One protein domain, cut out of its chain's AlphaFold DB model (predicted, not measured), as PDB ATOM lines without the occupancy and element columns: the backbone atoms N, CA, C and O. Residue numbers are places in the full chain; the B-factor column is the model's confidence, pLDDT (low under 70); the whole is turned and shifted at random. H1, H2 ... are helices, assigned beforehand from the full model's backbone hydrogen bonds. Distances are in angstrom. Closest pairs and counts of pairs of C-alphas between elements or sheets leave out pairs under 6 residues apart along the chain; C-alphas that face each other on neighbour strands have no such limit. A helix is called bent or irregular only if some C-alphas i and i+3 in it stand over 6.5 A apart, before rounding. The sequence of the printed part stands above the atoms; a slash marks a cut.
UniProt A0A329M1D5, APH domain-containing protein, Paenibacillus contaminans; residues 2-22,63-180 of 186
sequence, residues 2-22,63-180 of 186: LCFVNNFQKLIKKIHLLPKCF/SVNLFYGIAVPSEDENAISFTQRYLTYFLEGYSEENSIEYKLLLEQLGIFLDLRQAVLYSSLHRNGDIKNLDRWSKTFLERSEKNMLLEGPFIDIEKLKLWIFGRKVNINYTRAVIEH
ATOM      1  N   LEU A   2     -68.848  25.795  22.412       74.19
ATOM      2  CA  LEU A   2     -69.147  25.856  23.860       74.19
ATOM      3  C   LEU A   2     -67.887  25.786  24.756       74.19
ATOM      4  O   LEU A   2     -67.764  26.548  25.708       74.19
ATOM      5  N   CYS A   3     -66.925  24.920  24.409       79.12
ATOM      6  CA  CYS A   3     -65.651  24.786  25.133       79.12
ATOM      7  C   CYS A   3     -64.841  26.099  25.143       79.12
ATOM      8  O   CYS A   3     -64.410  26.550  26.198       79.12
ATOM      9  N   PHE A   4     -64.726  26.766  23.989       81.25
ATOM     10  CA  PHE A   4     -64.014  28.043  23.861       81.25
ATOM     11  C   PHE A   4     -64.612  29.130  24.761       81.25
ATOM     12  O   PHE A   4     -63.885  29.779  25.508       81.25
ATOM     13  N   VAL A   5     -65.941  29.295  24.737       85.06
ATOM     14  CA  VAL A   5     -66.631  30.291  25.573       85.06
ATOM     15  C   VAL A   5     -66.388  30.012  27.057       85.06
ATOM     16  O   VAL A   5     -66.056  30.930  27.806       85.06
ATOM     17  N   ASN A   6     -66.474  28.748  27.477       88.56
ATOM     18  CA  ASN A   6     -66.200  28.361  28.860       88.56
ATOM     19  C   ASN A   6     -64.744  28.650  29.262       88.56
ATOM     20  O   ASN A   6     -64.498  29.162  30.355       88.56
ATOM     21  N   ASN A   7     -63.780  28.364  28.385       87.62
ATOM     22  CA  ASN A   7     -62.358  28.594  28.650       87.62
ATOM     23  C   ASN A   7     -62.029  30.084  28.730       87.62
ATOM     24  O   ASN A   7     -61.343  30.514  29.657       87.62
ATOM     25  N   PHE A   8     -62.609  30.890  27.843       89.69
ATOM     26  CA  PHE A   8     -62.498  32.341  27.912       89.69
ATOM     27  C   PHE A   8     -63.105  32.896  29.210       89.69
ATOM     28  O   PHE A   8     -62.469  33.679  29.907       89.69
ATOM     29  N   GLN A   9     -64.288  32.431  29.620       92.44
ATOM     30  CA  GLN A   9     -64.890  32.841  30.895       92.44
ATOM     31  C   GLN A   9     -64.028  32.464  32.111       92.44
ATOM     32  O   GLN A   9     -63.919  33.252  33.051       92.44
ATOM     33  N   LYS A  10     -63.395  31.281  32.111       92.94
ATOM     34  CA  LYS A  10     -62.424  30.889  33.151       92.94
ATOM     35  C   LYS A  10     -61.231  31.849  33.177       92.94
ATOM     36  O   LYS A  10     -60.814  32.255  34.259       92.94
ATOM     37  N   LEU A  11     -60.701  32.225  32.013       93.12
ATOM     38  CA  LEU A  11     -59.591  33.172  31.894       93.12
ATOM     39  C   LEU A  11     -59.961  34.556  32.445       93.12
ATOM     40  O   LEU A  11     -59.236  35.095  33.276       93.12
ATOM     41  N   ILE A  12     -61.125  35.090  32.069       95.44
ATOM     42  CA  ILE A  12     -61.622  36.372  32.585       95.44
ATOM     43  C   ILE A  12     -61.787  36.334  34.112       95.44
ATOM     44  O   ILE A  12     -61.383  37.269  34.801       95.44
ATOM     45  N   LYS A  13     -62.289  35.227  34.676       96.06
ATOM     46  CA  LYS A  13     -62.343  35.044  36.138       96.06
ATOM     47  C   LYS A  13     -60.955  35.086  36.786       96.06
ATOM     48  O   LYS A  13     -60.822  35.708  37.832       96.06
ATOM     49  N   LYS A  14     -59.930  34.470  36.179       94.56
ATOM     50  CA  LYS A  14     -58.540  34.557  36.676       94.56
ATOM     51  C   LYS A  14     -58.045  36.004  36.681       94.56
ATOM     52  O   LYS A  14     -57.491  36.437  37.682       94.56
ATOM     53  N   ILE A  15     -58.300  36.754  35.607       95.44
ATOM     54  CA  ILE A  15     -57.908  38.168  35.488       95.44
ATOM     55  C   ILE A  15     -58.579  39.022  36.570       95.44
ATOM     56  O   ILE A  15     -57.919  39.837  37.208       95.44
ATOM     57  N   HIS A  16     -59.869  38.811  36.844       94.69
ATOM     58  CA  HIS A  16     -60.578  39.547  37.897       94.69
ATOM     59  C   HIS A  16     -60.038  39.306  39.312       94.69
ATOM     60  O   HIS A  16     -60.266  40.140  40.185       94.69
ATOM     61  N   LEU A  17     -59.347  38.188  39.541       94.94
ATOM     62  CA  LEU A  17     -58.737  37.854  40.828       94.94
ATOM     63  C   LEU A  17     -57.312  38.399  40.979       94.94
ATOM     64  O   LEU A  17     -56.738  38.277  42.060       94.94
ATOM     65  N   LEU A  18     -56.725  38.981  39.927       94.69
ATOM     66  CA  LEU A  18     -55.382  39.539  40.015       94.69
ATOM     67  C   LEU A  18     -55.366  40.771  40.929       94.69
ATOM     68  O   LEU A  18     -56.283  41.599  40.867       94.69
ATOM     69  N   PRO A  19     -54.316  40.924  41.756       90.88
ATOM     70  CA  PRO A  19     -54.171  42.099  42.596       90.88
ATOM     71  C   PRO A  19     -54.069  43.351  41.724       90.88
ATOM     72  O   PRO A  19     -53.446  43.336  40.661       90.88
ATOM     73  N   LYS A  20     -54.689  44.434  42.189       92.38
ATOM     74  CA  LYS A  20     -54.577  45.766  41.596       92.38
ATOM     75  C   LYS A  20     -54.002  46.694  42.650       92.38
ATOM     76  O   LYS A  20     -54.643  46.944  43.669       92.38
ATOM     77  N   CYS A  21     -52.798  47.177  42.404       90.25
ATOM     78  CA  CYS A  21     -52.129  48.178  43.225       90.25
ATOM     79  C   CYS A  21     -51.359  49.137  42.317       90.25
ATOM     80  O   CYS A  21     -51.241  48.886  41.115       90.25
ATOM     81  N   PHE A  22     -50.851  50.232  42.876       89.81
ATOM     82  CA  PHE A  22     -50.189  51.270  42.086       89.81
ATOM     83  C   PHE A  22     -48.910  50.763  41.400       89.81
ATOM     84  O   PHE A  22     -48.513  51.298  40.371       89.81
ATOM     85  N   SER A  63     -46.543  41.540  27.888       97.62
ATOM     86  CA  SER A  63     -47.036  40.308  27.281       97.62
ATOM     87  C   SER A  63     -47.460  40.501  25.830       97.62
ATOM     88  O   SER A  63     -47.194  39.617  25.025       97.62
ATOM     89  N   VAL A  64     -48.072  41.637  25.473       97.56
ATOM     90  CA  VAL A  64     -48.490  41.927  24.095       97.56
ATOM     91  C   VAL A  64     -47.269  42.069  23.196       97.56
ATOM     92  O   VAL A  64     -47.243  41.481  22.114       97.56
ATOM     93  N   ASN A  65     -46.232  42.760  23.665       96.44
ATOM     94  CA  ASN A  65     -44.992  42.898  22.913       96.44
ATOM     95  C   ASN A  65     -44.308  41.535  22.699       96.44
ATOM     96  O   ASN A  65     -44.042  41.144  21.560       96.44
ATOM     97  N   LEU A  66     -44.135  40.761  23.780       97.38
ATOM     98  CA  LEU A  66     -43.579  39.406  23.726       97.38
ATOM     99  C   LEU A  66     -44.397  38.479  22.816       97.38
ATOM    100  O   LEU A  66     -43.819  37.691  22.067       97.38
ATOM    101  N   PHE A  67     -45.730  38.550  22.896       97.50
ATOM    102  CA  PHE A  67     -46.654  37.628  22.239       97.50
ATOM    103  C   PHE A  67     -46.336  37.474  20.758       97.50
ATOM    104  O   PHE A  67     -46.258  36.352  20.266       97.50
ATOM    105  N   TYR A  68     -46.089  38.575  20.053       93.56
ATOM    106  CA  TYR A  68     -45.824  38.520  18.622       93.56
ATOM    107  C   TYR A  68     -44.498  37.844  18.256       93.56
ATOM    108  O   TYR A  68     -44.406  37.259  17.177       93.56
ATOM    109  N   GLY A  69     -43.511  37.849  19.155       93.25
ATOM    110  CA  GLY A  69     -42.261  37.106  18.981       93.25
ATOM    111  C   GLY A  69     -42.418  35.590  19.137       93.25
ATOM    112  O   GLY A  69     -41.583  34.833  18.651       93.25
ATOM    113  N   ILE A  70     -43.494  35.130  19.785       95.56
ATOM    114  CA  ILE A  70     -43.733  33.708  20.078       95.56
ATOM    115  C   ILE A  70     -45.090  33.187  19.584       95.56
ATOM    116  O   ILE A  70     -45.423  32.032  19.859       95.56
ATOM    117  N   ALA A  71     -45.875  34.006  18.878       94.75
ATOM    118  CA  ALA A  71     -47.228  33.712  18.397       94.75
ATOM    119  C   ALA A  71     -47.250  32.502  17.452       94.75
ATOM    120  O   ALA A  71     -48.040  31.567  17.610       94.75
ATOM    121  N   VAL A  72     -46.308  32.492  16.514       92.88
ATOM    122  CA  VAL A  72     -46.094  31.433  15.529       92.88
ATOM    123  C   VAL A  72     -44.762  30.741  15.838       92.88
ATOM    124  O   VAL A  72     -43.796  31.433  16.158       92.88
ATOM    125  N   PRO A  73     -44.688  29.395  15.804       85.81
ATOM    126  CA  PRO A  73     -43.430  28.686  16.020       85.81
ATOM    127  C   PRO A  73     -42.355  29.119  15.018       85.81
ATOM    128  O   PRO A  73     -42.615  29.157  13.817       85.81
ATOM    129  N   SER A  74     -41.159  29.410  15.523       88.69
ATOM    130  CA  SER A  74     -39.962  29.622  14.708       88.69
ATOM    131  C   SER A  74     -39.169  28.317  14.593       88.69
ATOM    132  O   SER A  74     -39.172  27.503  15.519       88.69
ATOM    133  N   GLU A  75     -38.506  28.115  13.453       87.75
ATOM    134  CA  GLU A  75     -37.565  27.006  13.245       87.75
ATOM    135  C   GLU A  75     -36.210  27.282  13.918       87.75
ATOM    136  O   GLU A  75     -35.551  26.349  14.375       87.75
ATOM    137  N   ASP A  76     -35.834  28.559  14.044       89.38
ATOM    138  CA  ASP A  76     -34.531  28.983  14.565       89.38
ATOM    139  C   ASP A  76     -34.470  28.965  16.097       89.38
ATOM    140  O   ASP A  76     -33.416  28.732  16.693       89.38
ATOM    141  N   GLU A  77     -35.597  29.228  16.763       91.62
ATOM    142  CA  GLU A  77     -35.648  29.346  18.217       91.62
ATOM    143  C   GLU A  77     -37.014  28.930  18.774       91.62
ATOM    144  O   GLU A  77     -38.069  29.326  18.279       91.62
ATOM    145  N   ASN A  78     -37.009  28.150  19.860       93.00
ATOM    146  CA  ASN A  78     -38.254  27.788  20.529       93.00
ATOM    147  C   ASN A  78     -38.787  28.945  21.396       93.00
ATOM    148  O   ASN A  78     -38.043  29.795  21.886       93.00
ATOM    149  N   ALA A  79     -40.096  28.938  21.653       93.94
ATOM    150  CA  ALA A  79     -40.761  30.013  22.391       93.94
ATOM    151  C   ALA A  79     -40.204  30.240  23.811       93.94
ATOM    152  O   ALA A  79     -40.221  31.371  24.293       93.94
ATOM    153  N   ILE A  80     -39.705  29.196  24.489       95.19
ATOM    154  CA  ILE A  80     -39.144  29.324  25.843       95.19
ATOM    155  C   ILE A  80     -37.804  30.056  25.797       95.19
ATOM    156  O   ILE A  80     -37.633  31.011  26.548       95.19
ATOM    157  N   SER A  81     -36.880  29.660  24.916       94.44
ATOM    158  CA  SER A  81     -35.582  30.338  24.786       94.44
ATOM    159  C   SER A  81     -35.743  31.780  24.306       94.44
ATOM    160  O   SER A  81     -35.140  32.674  24.903       94.44
ATOM    161  N   PHE A  82     -36.652  32.031  23.354       96.06
ATOM    162  CA  PHE A  82     -36.981  33.395  22.932       96.06
ATOM    163  C   PHE A  82     -37.498  34.223  24.112       96.06
ATOM    164  O   PHE A  82     -37.014  35.324  24.361       96.06
ATOM    165  N   THR A  83     -38.447  33.682  24.886       96.50
ATOM    166  CA  THR A  83     -39.027  34.384  26.043       96.50
ATOM    167  C   THR A  83     -37.980  34.667  27.117       96.50
ATOM    168  O   THR A  83     -37.957  35.761  27.670       96.50
ATOM    169  N   GLN A  84     -37.080  33.721  27.400       95.06
ATOM    170  CA  GLN A  84     -35.979  33.930  28.347       95.06
ATOM    171  C   GLN A  84     -35.056  35.063  27.893       95.06
ATOM    172  O   GLN A  84     -34.698  35.925  28.696       95.06
ATOM    173  N   ARG A  85     -34.690  35.083  26.607       94.94
ATOM    174  CA  ARG A  85     -33.848  36.127  26.016       94.94
ATOM    175  C   ARG A  85     -34.547  37.486  26.034       94.94
ATOM    176  O   ARG A  85     -33.957  38.452  26.504       94.94
ATOM    177  N   TYR A  86     -35.809  37.539  25.610       95.62
ATOM    178  CA  TYR A  86     -36.643  38.739  25.657       95.62
ATOM    179  C   TYR A  86     -36.735  39.299  27.079       95.62
ATOM    180  O   TYR A  86     -36.375  40.447  27.303       95.62
ATOM    181  N   LEU A  87     -37.151  38.482  28.056       94.69
ATOM    182  CA  LEU A  87     -37.307  38.927  29.442       94.69
ATOM    183  C   LEU A  87     -35.976  39.342  30.072       94.69
ATOM    184  O   LEU A  87     -35.981  40.227  30.915       94.69
ATOM    185  N   THR A  88     -34.851  38.734  29.678       93.25
ATOM    186  CA  THR A  88     -33.526  39.142  30.175       93.25
ATOM    187  C   THR A  88     -33.256  40.606  29.828       93.25
ATOM    188  O   THR A  88     -33.047  41.401  30.735       93.25
ATOM    189  N   TYR A  89     -33.325  40.972  28.546       94.44
ATOM    190  CA  TYR A  89     -33.004  42.334  28.105       94.44
ATOM    191  C   TYR A  89     -34.120  43.336  28.404       94.44
ATOM    192  O   TYR A  89     -33.850  44.469  28.791       94.44
ATOM    193  N   PHE A  90     -35.383  42.927  28.257       93.94
ATOM    194  CA  PHE A  90     -36.513  43.811  28.525       93.94
ATOM    195  C   PHE A  90     -36.557  44.215  30.000       93.94
ATOM    196  O   PHE A  90     -36.752  45.386  30.300       93.94
ATOM    197  N   LEU A  91     -36.371  43.267  30.928       92.44
ATOM    198  CA  LEU A  91     -36.431  43.570  32.361       92.44
ATOM    199  C   LEU A  91     -35.182  44.282  32.874       92.44
ATOM    200  O   LEU A  91     -35.296  44.998  33.862       92.44
ATOM    201  N   GLU A  92     -34.030  44.111  32.219       92.56
ATOM    202  CA  GLU A  92     -32.834  44.912  32.494       92.56
ATOM    203  C   GLU A  92     -33.152  46.399  32.310       92.56
ATOM    204  O   GLU A  92     -33.127  47.140  33.290       92.56
ATOM    205  N   GLY A  93     -33.615  46.798  31.120       93.31
ATOM    206  CA  GLY A  93     -34.010  48.185  30.862       93.31
ATOM    207  C   GLY A  93     -35.244  48.632  31.655       93.31
ATOM    208  O   GLY A  93     -35.259  49.723  32.212       93.31
ATOM    209  N   TYR A  94     -36.274  47.784  31.784       93.62
ATOM    210  CA  TYR A  94     -37.478  48.132  32.553       93.62
ATOM    211  C   TYR A  94     -37.139  48.460  34.012       93.62
ATOM    212  O   TYR A  94     -37.741  49.365  34.581       93.62
ATOM    213  N   SER A  95     -36.163  47.755  34.601       92.50
ATOM    214  CA  SER A  95     -35.749  47.943  35.995       92.50
ATOM    215  C   SER A  95     -35.061  49.277  36.289       92.50
ATOM    216  O   SER A  95     -34.971  49.656  37.457       92.50
ATOM    217  N   GLU A  96     -34.611  49.995  35.256       94.88
ATOM    218  CA  GLU A  96     -34.040  51.338  35.385       94.88
ATOM    219  C   GLU A  96     -35.122  52.397  35.645       94.88
ATOM    220  O   GLU A  96     -34.870  53.372  36.348       94.88
ATOM    221  N   GLU A  97     -36.342  52.171  35.146       94.31
ATOM    222  CA  GLU A  97     -37.442  53.147  35.182       94.31
ATOM    223  C   GLU A  97     -38.606  52.715  36.087       94.31
ATOM    224  O   GLU A  97     -39.353  53.548  36.605       94.31
ATOM    225  N   ASN A  98     -38.800  51.409  36.294       92.31
ATOM    226  CA  ASN A  98     -39.877  50.878  37.122       92.31
ATOM    227  C   ASN A  98     -39.508  49.527  37.756       92.31
ATOM    228  O   ASN A  98     -38.669  48.780  37.269       92.31
ATOM    229  N   SER A  99     -40.170  49.162  38.851       89.38
ATOM    230  CA  SER A  99     -39.941  47.883  39.528       89.38
ATOM    231  C   SER A  99     -41.071  46.899  39.257       89.38
ATOM    232  O   SER A  99     -42.240  47.275  39.208       89.38
ATOM    233  N   ILE A 100     -40.732  45.619  39.112       87.88
ATOM    234  CA  ILE A 100     -41.722  44.549  39.046       87.88
ATOM    235  C   ILE A 100     -41.256  43.321  39.818       87.88
ATOM    236  O   ILE A 100     -40.110  42.878  39.713       87.88
ATOM    237  N   GLU A 101     -42.154  42.752  40.615       88.75
ATOM    238  CA  GLU A 101     -41.877  41.519  41.337       88.75
ATOM    239  C   GLU A 101     -41.953  40.328  40.366       88.75
ATOM    240  O   GLU A 101     -42.927  40.151  39.636       88.75
ATOM    241  N   TYR A 102     -40.894  39.518  40.318       87.31
ATOM    242  CA  TYR A 102     -40.727  38.474  39.302       87.31
ATOM    243  C   TYR A 102     -41.756  37.343  39.390       87.31
ATOM    244  O   TYR A 102     -42.137  36.785  38.360       87.31
ATOM    245  N   LYS A 103     -42.197  36.969  40.596       86.38
ATOM    246  CA  LYS A 103     -43.246  35.961  40.767       86.38
ATOM    247  C   LYS A 103     -44.569  36.492  40.212       86.38
ATOM    248  O   LYS A 103     -45.191  35.793  39.417       86.38
ATOM    249  N   LEU A 104     -44.935  37.732  40.538       87.38
ATOM    250  CA  LEU A 104     -46.106  38.418  40.000       87.38
ATOM    251  C   LEU A 104     -46.031  38.551  38.476       87.38
ATOM    252  O   LEU A 104     -47.005  38.235  37.796       87.38
ATOM    253  N   LEU A 105     -44.872  38.948  37.940       92.69
ATOM    254  CA  LEU A 105     -44.624  39.011  36.501       92.69
ATOM    255  C   LEU A 105     -44.935  37.669  35.840       92.69
ATOM    256  O   LEU A 105     -45.715  37.633  34.898       92.69
ATOM    257  N   LEU A 106     -44.354  36.566  36.319       92.06
ATOM    258  CA  LEU A 106     -44.540  35.255  35.692       92.06
ATOM    259  C   LEU A 106     -45.966  34.710  35.844       92.06
ATOM    260  O   LEU A 106     -46.465  34.061  34.927       92.06
ATOM    261  N   GLU A 107     -46.628  34.970  36.974       88.44
ATOM    262  CA  GLU A 107     -48.037  34.607  37.177       88.44
ATOM    263  C   GLU A 107     -48.959  35.362  36.210       88.44
ATOM    264  O   GLU A 107     -49.836  34.757  35.590       88.44
ATOM    265  N   GLN A 108     -48.732  36.663  36.029       94.94
ATOM    266  CA  GLN A 108     -49.505  37.500  35.113       94.94
ATOM    267  C   GLN A 108     -49.170  37.232  33.641       94.94
ATOM    268  O   GLN A 108     -50.070  37.235  32.802       94.94
ATOM    269  N   LEU A 109     -47.905  36.952  33.317       96.56
ATOM    270  CA  LEU A 109     -47.430  36.782  31.943       96.56
ATOM    271  C   LEU A 109     -48.194  35.675  31.215       96.56
ATOM    272  O   LEU A 109     -48.668  35.889  30.105       96.56
ATOM    273  N   GLY A 110     -48.366  34.511  31.850       95.12
ATOM    274  CA  GLY A 110     -49.129  33.410  31.255       95.12
ATOM    275  C   GLY A 110     -50.584  33.786  30.985       95.12
ATOM    276  O   GLY A 110     -51.101  33.531  29.902       95.12
ATOM    277  N   ILE A 111     -51.218  34.464  31.945       95.88
ATOM    278  CA  ILE A 111     -52.618  34.896  31.846       95.88
ATOM    279  C   ILE A 111     -52.803  35.887  30.693       95.88
ATOM    280  O   ILE A 111     -53.751  35.753  29.921       95.88
ATOM    281  N   PHE A 112     -51.916  36.872  30.554       97.69
ATOM    282  CA  PHE A 112     -52.060  37.880  29.506       97.69
ATOM    283  C   PHE A 112     -51.640  37.383  28.118       97.69
ATOM    284  O   PHE A 112     -52.231  37.816  27.129       97.69
ATOM    285  N   LEU A 113     -50.726  36.411  28.019       97.12
ATOM    286  CA  LEU A 113     -50.464  35.707  26.758       97.12
ATOM    287  C   LEU A 113     -51.690  34.902  26.297       97.12
ATOM    288  O   LEU A 113     -52.066  34.981  25.126       97.12
ATOM    289  N   ASP A 114     -52.356  34.193  27.214       95.31
ATOM    290  CA  ASP A 114     -53.619  33.498  26.923       95.31
ATOM    291  C   ASP A 114     -54.722  34.495  26.518       95.31
ATOM    292  O   ASP A 114     -55.493  34.244  25.586       95.31
ATOM    293  N   LEU A 115     -54.784  35.662  27.176       95.94
ATOM    294  CA  LEU A 115     -55.740  36.720  26.832       95.94
ATOM    295  C   LEU A 115     -55.484  37.253  25.427       95.94
ATOM    296  O   LEU A 115     -56.419  37.346  24.631       95.94
ATOM    297  N   ARG A 116     -54.227  37.569  25.101       96.50
ATOM    298  CA  ARG A 116     -53.872  38.089  23.781       96.50
ATOM    299  C   ARG A 116     -54.146  37.063  22.687       96.50
ATOM    300  O   ARG A 116     -54.659  37.437  21.632       96.50
ATOM    301  N   GLN A 117     -53.910  35.779  22.962       95.50
ATOM    302  CA  GLN A 117     -54.307  34.695  22.068       95.50
ATOM    303  C   GLN A 117     -55.815  34.724  21.794       95.50
ATOM    304  O   GLN A 117     -56.222  34.692  20.634       95.50
ATOM    305  N   ALA A 118     -56.646  34.810  22.839       94.19
ATOM    306  CA  ALA A 118     -58.105  34.841  22.710       94.19
ATOM    307  C   ALA A 118     -58.608  36.061  21.933       94.19
ATOM    308  O   ALA A 118     -59.484  35.922  21.077       94.19
ATOM    309  N   VAL A 119     -58.031  37.236  22.194       94.19
ATOM    310  CA  VAL A 119     -58.363  38.478  21.486       94.19
ATOM    311  C   VAL A 119     -58.024  38.360  20.001       94.19
ATOM    312  O   VAL A 119     -58.897  38.591  19.164       94.19
ATOM    313  N   LEU A 120     -56.803  37.941  19.659       94.38
ATOM    314  CA  LEU A 120     -56.385  37.844  18.261       94.38
ATOM    315  C   LEU A 120     -57.145  36.744  17.507       94.38
ATOM    316  O   LEU A 120     -57.579  36.965  16.379       94.38
ATOM    317  N   TYR A 121     -57.376  35.593  18.145       93.56
ATOM    318  CA  TYR A 121     -58.201  34.519  17.589       93.56
ATOM    319  C   TYR A 121     -59.615  35.016  17.255       93.56
ATOM    320  O   TYR A 121     -60.105  34.824  16.143       93.56
ATOM    321  N   SER A 122     -60.258  35.714  18.199       92.31
ATOM    322  CA  SER A 122     -61.588  36.297  18.000       92.31
ATOM    323  C   SER A 122     -61.593  37.351  16.887       92.31
ATOM    324  O   SER A 122     -62.482  37.343  16.035       92.31
ATOM    325  N   SER A 123     -60.577  38.219  16.843       92.69
ATOM    326  CA  SER A 123     -60.441  39.259  15.815       92.69
ATOM    327  C   SER A 123     -60.325  38.665  14.409       92.69
ATOM    328  O   SER A 123     -61.054  39.081  13.510       92.69
ATOM    329  N   LEU A 124     -59.496  37.630  14.227       93.56
ATOM    330  CA  LEU A 124     -59.356  36.941  12.942       93.56
ATOM    331  C   LEU A 124     -60.668  36.287  12.496       93.56
ATOM    332  O   LEU A 124     -61.027  36.398  11.330       93.56
ATOM    333  N   HIS A 125     -61.426  35.671  13.406       91.56
ATOM    334  CA  HIS A 125     -62.741  35.108  13.078       91.56
ATOM    335  C   HIS A 125     -63.811  36.157  12.766       91.56
ATOM    336  O   HIS A 125     -64.699  35.896  11.957       91.56
ATOM    337  N   ARG A 126     -63.762  37.313  13.431       92.38
ATOM    338  CA  ARG A 126     -64.753  38.379  13.261       92.38
ATOM    339  C   ARG A 126     -64.501  39.204  12.000       92.38
ATOM    340  O   ARG A 126     -65.454  39.552  11.311       92.38
ATOM    341  N   ASN A 127     -63.238  39.535  11.744       91.25
ATOM    342  CA  ASN A 127     -62.841  40.550  10.769       91.25
ATOM    343  C   ASN A 127     -61.988  39.987   9.620       91.25
ATOM    344  O   ASN A 127     -61.862  40.641   8.590       91.25
ATOM    345  N   GLY A 128     -61.370  38.816   9.793       84.31
ATOM    346  CA  GLY A 128     -60.471  38.229   8.802       84.31
ATOM    347  C   GLY A 128     -61.204  37.458   7.705       84.31
ATOM    348  O   GLY A 128     -62.223  36.807   7.944       84.31
ATOM    349  N   ASP A 129     -60.638  37.460   6.497       91.62
ATOM    350  CA  ASP A 129     -61.027  36.505   5.460       91.62
ATOM    351  C   ASP A 129     -60.367  35.152   5.746       91.62
ATOM    352  O   ASP A 129     -59.284  34.841   5.250       91.62
ATOM    353  N   ILE A 130     -61.034  34.337   6.568       91.31
ATOM    354  CA  ILE A 130     -60.542  33.022   7.005       91.31
ATOM    355  C   ILE A 130     -60.162  32.107   5.827       91.31
ATOM    356  O   ILE A 130     -59.321  31.222   5.980       91.31
ATOM    357  N   LYS A 131     -60.752  32.308   4.640       89.69
ATOM    358  CA  LYS A 131     -60.449  31.495   3.454       89.69
ATOM    359  C   LYS A 131     -59.140  31.901   2.777       89.69
ATOM    360  O   LYS A 131     -58.549  31.068   2.098       89.69
ATOM    361  N   ASN A 132     -58.693  33.140   2.980       93.88
ATOM    362  CA  ASN A 132     -57.557  33.754   2.289       93.88
ATOM    363  C   ASN A 132     -56.542  34.371   3.270       93.88
ATOM    364  O   ASN A 132     -56.012  35.454   3.032       93.88
ATOM    365  N   LEU A 133     -56.269  33.686   4.382       93.69
ATOM    366  CA  LEU A 133     -55.265  34.120   5.355       93.69
ATOM    367  C   LEU A 133     -53.841  33.941   4.823       93.69
ATOM    368  O   LEU A 133     -53.527  32.952   4.154       93.69
ATOM    369  N   ASP A 134     -52.957  34.862   5.200       94.44
ATOM    370  CA  ASP A 134     -51.522  34.682   5.029       94.44
ATOM    371  C   ASP A 134     -50.999  33.508   5.887       94.44
ATOM    372  O   ASP A 134     -51.680  32.980   6.776       94.44
ATOM    373  N   ARG A 135     -49.758  33.084   5.619       94.00
ATOM    374  CA  ARG A 135     -49.146  31.933   6.298       94.00
ATOM    375  C   ARG A 135     -49.082  32.121   7.815       94.00
ATOM    376  O   ARG A 135     -49.364  31.170   8.537       94.00
ATOM    377  N   TRP A 136     -48.720  33.312   8.288       93.88
ATOM    378  CA  TRP A 136     -48.594  33.594   9.715       93.88
ATOM    379  C   TRP A 136     -49.957  33.493  10.397       93.88
ATOM    380  O   TRP A 136     -50.102  32.741  11.363       93.88
ATOM    381  N   SER A 137     -50.975  34.157   9.844       95.06
ATOM    382  CA  SER A 137     -52.333  34.159  10.403       95.06
ATOM    383  C   SER A 137     -52.939  32.756  10.432       95.06
ATOM    384  O   SER A 137     -53.545  32.359  11.429       95.06
ATOM    385  N   LYS A 138     -52.715  31.963   9.376       94.81
ATOM    386  CA  LYS A 138     -53.157  30.565   9.320       94.81
ATOM    387  C   LYS A 138     -52.483  29.707  10.393       94.81
ATOM    388  O   LYS A 138     -53.173  29.024  11.146       94.81
ATOM    389  N   THR A 139     -51.155  29.766  10.507       95.12
ATOM    390  CA  THR A 139     -50.418  28.988  11.515       95.12
ATOM    391  C   THR A 139     -50.786  29.407  12.939       95.12
ATOM    392  O   THR A 139     -50.918  28.557  13.823       95.12
ATOM    393  N   PHE A 140     -50.993  30.705  13.173       95.38
ATOM    394  CA  PHE A 140     -51.465  31.208  14.457       95.38
ATOM    395  C   PHE A 140     -52.850  30.652  14.820       95.38
ATOM    396  O   PHE A 140     -53.038  30.207  15.956       95.38
ATOM    397  N   LEU A 141     -53.808  30.648  13.883       94.06
ATOM    398  CA  LEU A 141     -55.149  30.108  14.130       94.06
ATOM    399  C   LEU A 141     -55.116  28.615  14.450       94.06
ATOM    400  O   LEU A 141     -55.692  28.214  15.457       94.06
ATOM    401  N   GLU A 142     -54.401  27.812  13.659       92.56
ATOM    402  CA  GLU A 142     -54.279  26.362  13.877       92.56
ATOM    403  C   GLU A 142     -53.683  26.046  15.258       92.56
ATOM    404  O   GLU A 142     -54.193  25.206  16.007       92.56
ATOM    405  N   ARG A 143     -52.618  26.764  15.643       92.25
ATOM    406  CA  ARG A 143     -52.018  26.638  16.979       92.25
ATOM    407  C   ARG A 143     -52.992  27.058  18.076       92.25
ATOM    408  O   ARG A 143     -53.066  26.398  19.112       92.25
ATOM    409  N   SER A 144     -53.704  28.161  17.875       92.19
ATOM    410  CA  SER A 144     -54.593  28.719  18.891       92.19
ATOM    411  C   SER A 144     -55.819  27.861  19.121       92.19
ATOM    412  O   SER A 144     -56.148  27.589  20.273       92.19
ATOM    413  N   GLU A 145     -56.412  27.336  18.054       90.00
ATOM    414  CA  GLU A 145     -57.503  26.374  18.145       90.00
ATOM    415  C   GLU A 145     -57.070  25.140  18.947       90.00
ATOM    416  O   GLU A 145     -57.749  24.750  19.898       90.00
ATOM    417  N   LYS A 146     -55.885  24.584  18.663       89.06
ATOM    418  CA  LYS A 146     -55.340  23.453  19.428       89.06
ATOM    419  C   LYS A 146     -55.142  23.786  20.910       89.06
ATOM    420  O   LYS A 146     -55.576  23.012  21.763       89.06
ATOM    421  N   ASN A 147     -54.499  24.911  21.225       88.56
ATOM    422  CA  ASN A 147     -54.239  25.314  22.612       88.56
ATOM    423  C   ASN A 147     -55.546  25.516  23.392       88.56
ATOM    424  O   ASN A 147     -55.719  24.972  24.481       88.56
ATOM    425  N   MET A 148     -56.497  26.240  22.800       83.12
ATOM    426  CA  MET A 148     -57.759  26.598  23.444       83.12
ATOM    427  C   MET A 148     -58.725  25.421  23.583       83.12
ATOM    428  O   MET A 148     -59.501  25.397  24.539       83.12
ATOM    429  N   LEU A 149     -58.695  24.445  22.666       81.12
ATOM    430  CA  LEU A 149     -59.484  23.211  22.779       81.12
ATOM    431  C   LEU A 149     -58.952  22.274  23.867       81.12
ATOM    432  O   LEU A 149     -59.745  21.585  24.506       81.12
ATOM    433  N   LEU A 150     -57.634  22.250  24.077       79.94
ATOM    434  CA  LEU A 150     -56.972  21.370  25.044       79.94
ATOM    435  C   LEU A 150     -56.793  22.000  26.435       79.94
ATOM    436  O   LEU A 150     -56.172  21.380  27.291       79.94
ATOM    437  N   GLU A 151     -57.302  23.218  26.664       73.38
ATOM    438  CA  GLU A 151     -57.033  24.013  27.880       73.38
ATOM    439  C   GLU A 151     -55.523  24.171  28.176       73.38
ATOM    440  O   GLU A 151     -55.108  24.321  29.325       73.38
ATOM    441  N   GLY A 152     -54.687  24.130  27.134       79.75
ATOM    442  CA  GLY A 152     -53.240  24.268  27.260       79.75
ATOM    443  C   GLY A 152     -52.826  25.738  27.364       79.75
ATOM    444  O   GLY A 152     -53.370  26.558  26.622       79.75
ATOM    445  N   PRO A 153     -51.858  26.090  28.231       87.31
ATOM    446  CA  PRO A 153     -51.348  27.455  28.298       87.31
ATOM    447  C   PRO A 153     -50.625  27.827  26.998       87.31
ATOM    448  O   PRO A 153     -50.045  26.966  26.326       87.31
ATOM    449  N   PHE A 154     -50.599  29.117  26.658       91.62
ATOM    450  CA  PHE A 154     -49.887  29.615  25.480       91.62
ATOM    451  C   PHE A 154     -48.394  29.245  25.487       91.62
ATOM    452  O   PHE A 154     -47.810  28.914  24.445       91.62
ATOM    453  N   ILE A 155     -47.795  29.284  26.680       92.38
ATOM    454  CA  ILE A 155     -46.404  28.944  26.973       92.38
ATOM    455  C   ILE A 155     -46.299  28.225  28.327       92.38
ATOM    456  O   ILE A 155     -47.093  28.455  29.237       92.38
ATOM    457  N   ASP A 156     -45.293  27.365  28.477       92.50
ATOM    458  CA  ASP A 156     -44.991  26.669  29.733       92.50
ATOM    459  C   ASP A 156     -44.331  27.625  30.747       92.50
ATOM    460  O   ASP A 156     -43.110  27.800  30.780       92.50
ATOM    461  N   ILE A 157     -45.160  28.276  31.569       92.69
ATOM    462  CA  ILE A 157     -44.719  29.212  32.614       92.69
ATOM    463  C   ILE A 157     -43.873  28.518  33.691       92.69
ATOM    464  O   ILE A 157     -42.981  29.150  34.256       92.69
ATOM    465  N   GLU A 158     -44.089  27.230  33.968       92.12
ATOM    466  CA  GLU A 158     -43.315  26.518  34.993       92.12
ATOM    467  C   GLU A 158     -41.848  26.365  34.575       92.12
ATOM    468  O   GLU A 158     -40.949  26.581  35.390       92.12
ATOM    469  N   LYS A 159     -41.571  26.132  33.286       92.25
ATOM    470  CA  LYS A 159     -40.195  26.193  32.759       92.25
ATOM    471  C   LYS A 159     -39.549  27.567  32.940       92.25
ATOM    472  O   LYS A 159     -38.361  27.645  33.254       92.25
ATOM    473  N   LEU A 160     -40.311  28.648  32.773       92.50
ATOM    474  CA  LEU A 160     -39.811  30.010  32.990       92.50
ATOM    475  C   LEU A 160     -39.561  30.295  34.478       92.50
ATOM    476  O   LEU A 160     -38.538  30.892  34.814       92.50
ATOM    477  N   LYS A 161     -40.422  29.806  35.378       90.88
ATOM    478  CA  LYS A 161     -40.208  29.880  36.833       90.88
ATOM    479  C   LYS A 161     -38.942  29.137  37.251       90.88
ATOM    480  O   LYS A 161     -38.112  29.705  37.959       90.88
ATOM    481  N   LEU A 162     -38.757  27.900  36.785       89.88
ATOM    482  CA  LEU A 162     -37.553  27.111  37.067       89.88
ATOM    483  C   LEU A 162     -36.285  27.829  36.598       89.88
ATOM    484  O   LEU A 162     -35.293  27.860  37.322       89.88
ATOM    485  N   TRP A 163     -36.330  28.458  35.425       89.12
ATOM    486  CA  TRP A 163     -35.225  29.265  34.919       89.12
ATOM    487  C   TRP A 163     -34.941  30.494  35.797       89.12
ATOM    488  O   TRP A 163     -33.802  30.683  36.232       89.12
ATOM    489  N   ILE A 164     -35.954  31.315  36.098       83.94
ATOM    490  CA  ILE A 164     -35.743  32.592  36.792       83.94
ATOM    491  C   ILE A 164     -35.307  32.385  38.248       83.94
ATOM    492  O   ILE A 164     -34.372  33.029  38.728       83.94
ATOM    493  N   PHE A 165     -35.953  31.453  38.955       82.75
ATOM    494  CA  PHE A 165     -35.669  31.188  40.363       82.75
ATOM    495  C   PHE A 165     -34.452  30.275  40.519       82.75
ATOM    496  O   PHE A 165     -33.677  30.458  41.456       82.75
ATOM    497  N   GLY A 166     -34.208  29.373  39.562       74.81
ATOM    498  CA  GLY A 166     -32.978  28.584  39.492       74.81
ATOM    499  C   GLY A 166     -31.730  29.443  39.281       74.81
ATOM    500  O   GLY A 166     -30.694  29.169  39.884       74.81
ATOM    501  N   ARG A 167     -31.824  30.537  38.504       67.94
ATOM    502  CA  ARG A 167     -30.756  31.547  38.425       67.94
ATOM    503  C   ARG A 167     -30.535  32.240  39.765       67.94
ATOM    504  O   ARG A 167     -29.391  32.320  40.192       67.94
ATOM    505  N   LYS A 168     -31.597  32.673  40.459       56.84
ATOM    506  CA  LYS A 168     -31.480  33.355  41.764       56.84
ATOM    507  C   LYS A 168     -30.848  32.490  42.856       56.84
ATOM    508  O   LYS A 168     -30.017  32.989  43.607       56.84
ATOM    509  N   VAL A 169     -31.172  31.197  42.908       51.81
ATOM    510  CA  VAL A 169     -30.533  30.243  43.835       51.81
ATOM    511  C   VAL A 169     -29.038  30.061  43.510       51.81
ATOM    512  O   VAL A 169     -28.225  29.903  44.416       51.81
ATOM    513  N   ASN A 170     -28.651  30.185  42.237       44.53
ATOM    514  CA  ASN A 170     -27.259  30.132  41.779       44.53
ATOM    515  C   ASN A 170     -26.499  31.475  41.843       44.53
ATOM    516  O   ASN A 170     -25.334  31.530  41.443       44.53
ATOM    517  N   ILE A 171     -27.074  32.566  42.371       44.97
ATOM    518  CA  ILE A 171     -26.361  33.859  42.490       44.97
ATOM    519  C   ILE A 171     -25.192  33.796  43.499       44.97
ATOM    520  O   ILE A 171     -24.264  34.593  43.389       44.97
ATOM    521  N   ASN A 172     -25.116  32.772  44.361       40.06
ATOM    522  CA  ASN A 172     -23.894  32.486  45.134       40.06
ATOM    523  C   ASN A 172     -22.735  31.909  44.287       40.06
ATOM    524  O   ASN A 172     -21.601  31.898  44.751       40.06
ATOM    525  N   TYR A 173     -22.988  31.481  43.045       39.00
ATOM    526  CA  TYR A 173     -21.971  31.021  42.086       39.00
ATOM    527  C   TYR A 173     -21.789  31.966  40.886       39.00
ATOM    528  O   TYR A 173     -20.728  31.989  40.266       39.00
ATOM    529  N   THR A 174     -22.794  32.780  40.550       40.56
ATOM    530  CA  THR A 174     -22.807  33.530  39.276       40.56
ATOM    531  C   THR A 174     -21.937  34.795  39.298       40.56
ATOM    532  O   THR A 174     -21.568  35.297  38.236       40.56
ATOM    533  N   ARG A 175     -21.499  35.264  40.478       38.47
ATOM    534  CA  ARG A 175     -20.492  36.339  40.567       38.47
ATOM    535  C   ARG A 175     -19.154  35.938  39.919       38.47
ATOM    536  O   ARG A 175     -18.466  36.802  39.398       38.47
ATOM    537  N   ALA A 176     -18.848  34.638  39.839       40.44
ATOM    538  CA  ALA A 176     -17.625  34.130  39.211       40.44
ATOM    539  C   ALA A 176     -17.686  34.037  37.669       40.44
ATOM    540  O   ALA A 176     -16.645  33.962  37.023       40.44
ATOM    541  N   VAL A 177     -18.877  34.035  37.056       42.91
ATOM    542  CA  VAL A 177     -19.014  33.845  35.596       42.91
ATOM    543  C   VAL A 177     -19.044  35.179  34.848       42.91
ATOM    544  O   VAL A 177     -18.523  35.267  33.738       42.91
ATOM    545  N   ILE A 178     -19.572  36.240  35.469       43.69
ATOM    546  CA  ILE A 178     -19.566  37.589  34.878       43.69
ATOM    547  C   ILE A 178     -18.147  38.189  34.888       43.69
ATOM    548  O   ILE A 178     -17.756  38.838  33.922       43.69
ATOM    549  N   GLU A 179     -17.316  37.874  35.889       42.72
ATOM    550  CA  GLU A 179     -15.897  38.280  35.901       42.72
ATOM    551  C   GLU A 179     -15.055  37.584  34.810       42.72
ATOM    552  O   GLU A 179     -14.045  38.130  34.374       42.72
ATOM    553  N   HIS A 180     -15.483  36.421  34.301       38.38
ATOM    554  CA  HIS A 180     -14.750  35.672  33.269       38.38
ATOM    555  C   HIS A 180     -15.114  36.034  31.819       38.38
ATOM    556  O   HIS A 180     -14.406  35.620  30.903       38.38
TER     557      HIS A 180
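This is residues 2 to 22 and 63 to 180 of the 186 residues of the protein "APH domain-containing protein" of Paenibacillus contaminans (UniProt A0A329M1D5). A long helix, H4, runs through the middle, with H1 packed on one side of it and, on the opposite side, H2 of the helical hairpin H2 and H3. H5 packs on residues 117 to 124 of H4, H6 on residues 103 to 110, and residues 166 to 180, with H7, stick out as a tail. The printed part has 139 residues with seven named helices, H1 to H7 in order, and no named strand; the class is all helix. It is only just loose, close to compact, with a radius of gyration of the C-alphas of 17.3 A, and spans 56 by 37 by 28 A.

H1, residues 2 to 16, begins with C-alpha 2 at (-69.147, 25.856, 23.860) and is 21.4 A long. H2 is residues 63 to 70; H3, residues 79 to 97, is 26.6 A long with a kink of 28 degrees near residue 90. H4, residues 102 to 127, is 36.2 A long. H5 is residues 135 to 149, H6 residues 157 to 169. H7, residues 171 to 180, ends with C-alpha 180 at (-14.750, 35.672, 33.269) and is only just irregular: C-alphas 172 and 175 are 6.9 A apart.

The hub, H4, touches H1 at a steep tilt of 39 degrees, opposite ways; their closest C-alphas, of Leu 11 and Ile 111, are 7.2 A apart. H4 touches H2, closest at the C-alphas of Ser 63 and Leu 113, 5.8 A. Every O i to N i+4 pair is within hydrogen-bond range in H1, H5 and H6, against 2 of 4 in H2, 13 of 15 in H3, 20 of 22 in H4 and 0 of 6 in H7, where 3 of 7 O i to N i+3 pairs are.

The C-alphas of Leu 2 and His 180, the two farthest apart, are 56.1 A apart. Residues 23 to 62 are not printed; C-alphas 22 and 63 are 18.7 A apart. Of the links printed whole, none is long. Residues 167 to 180 have pLDDT under 70.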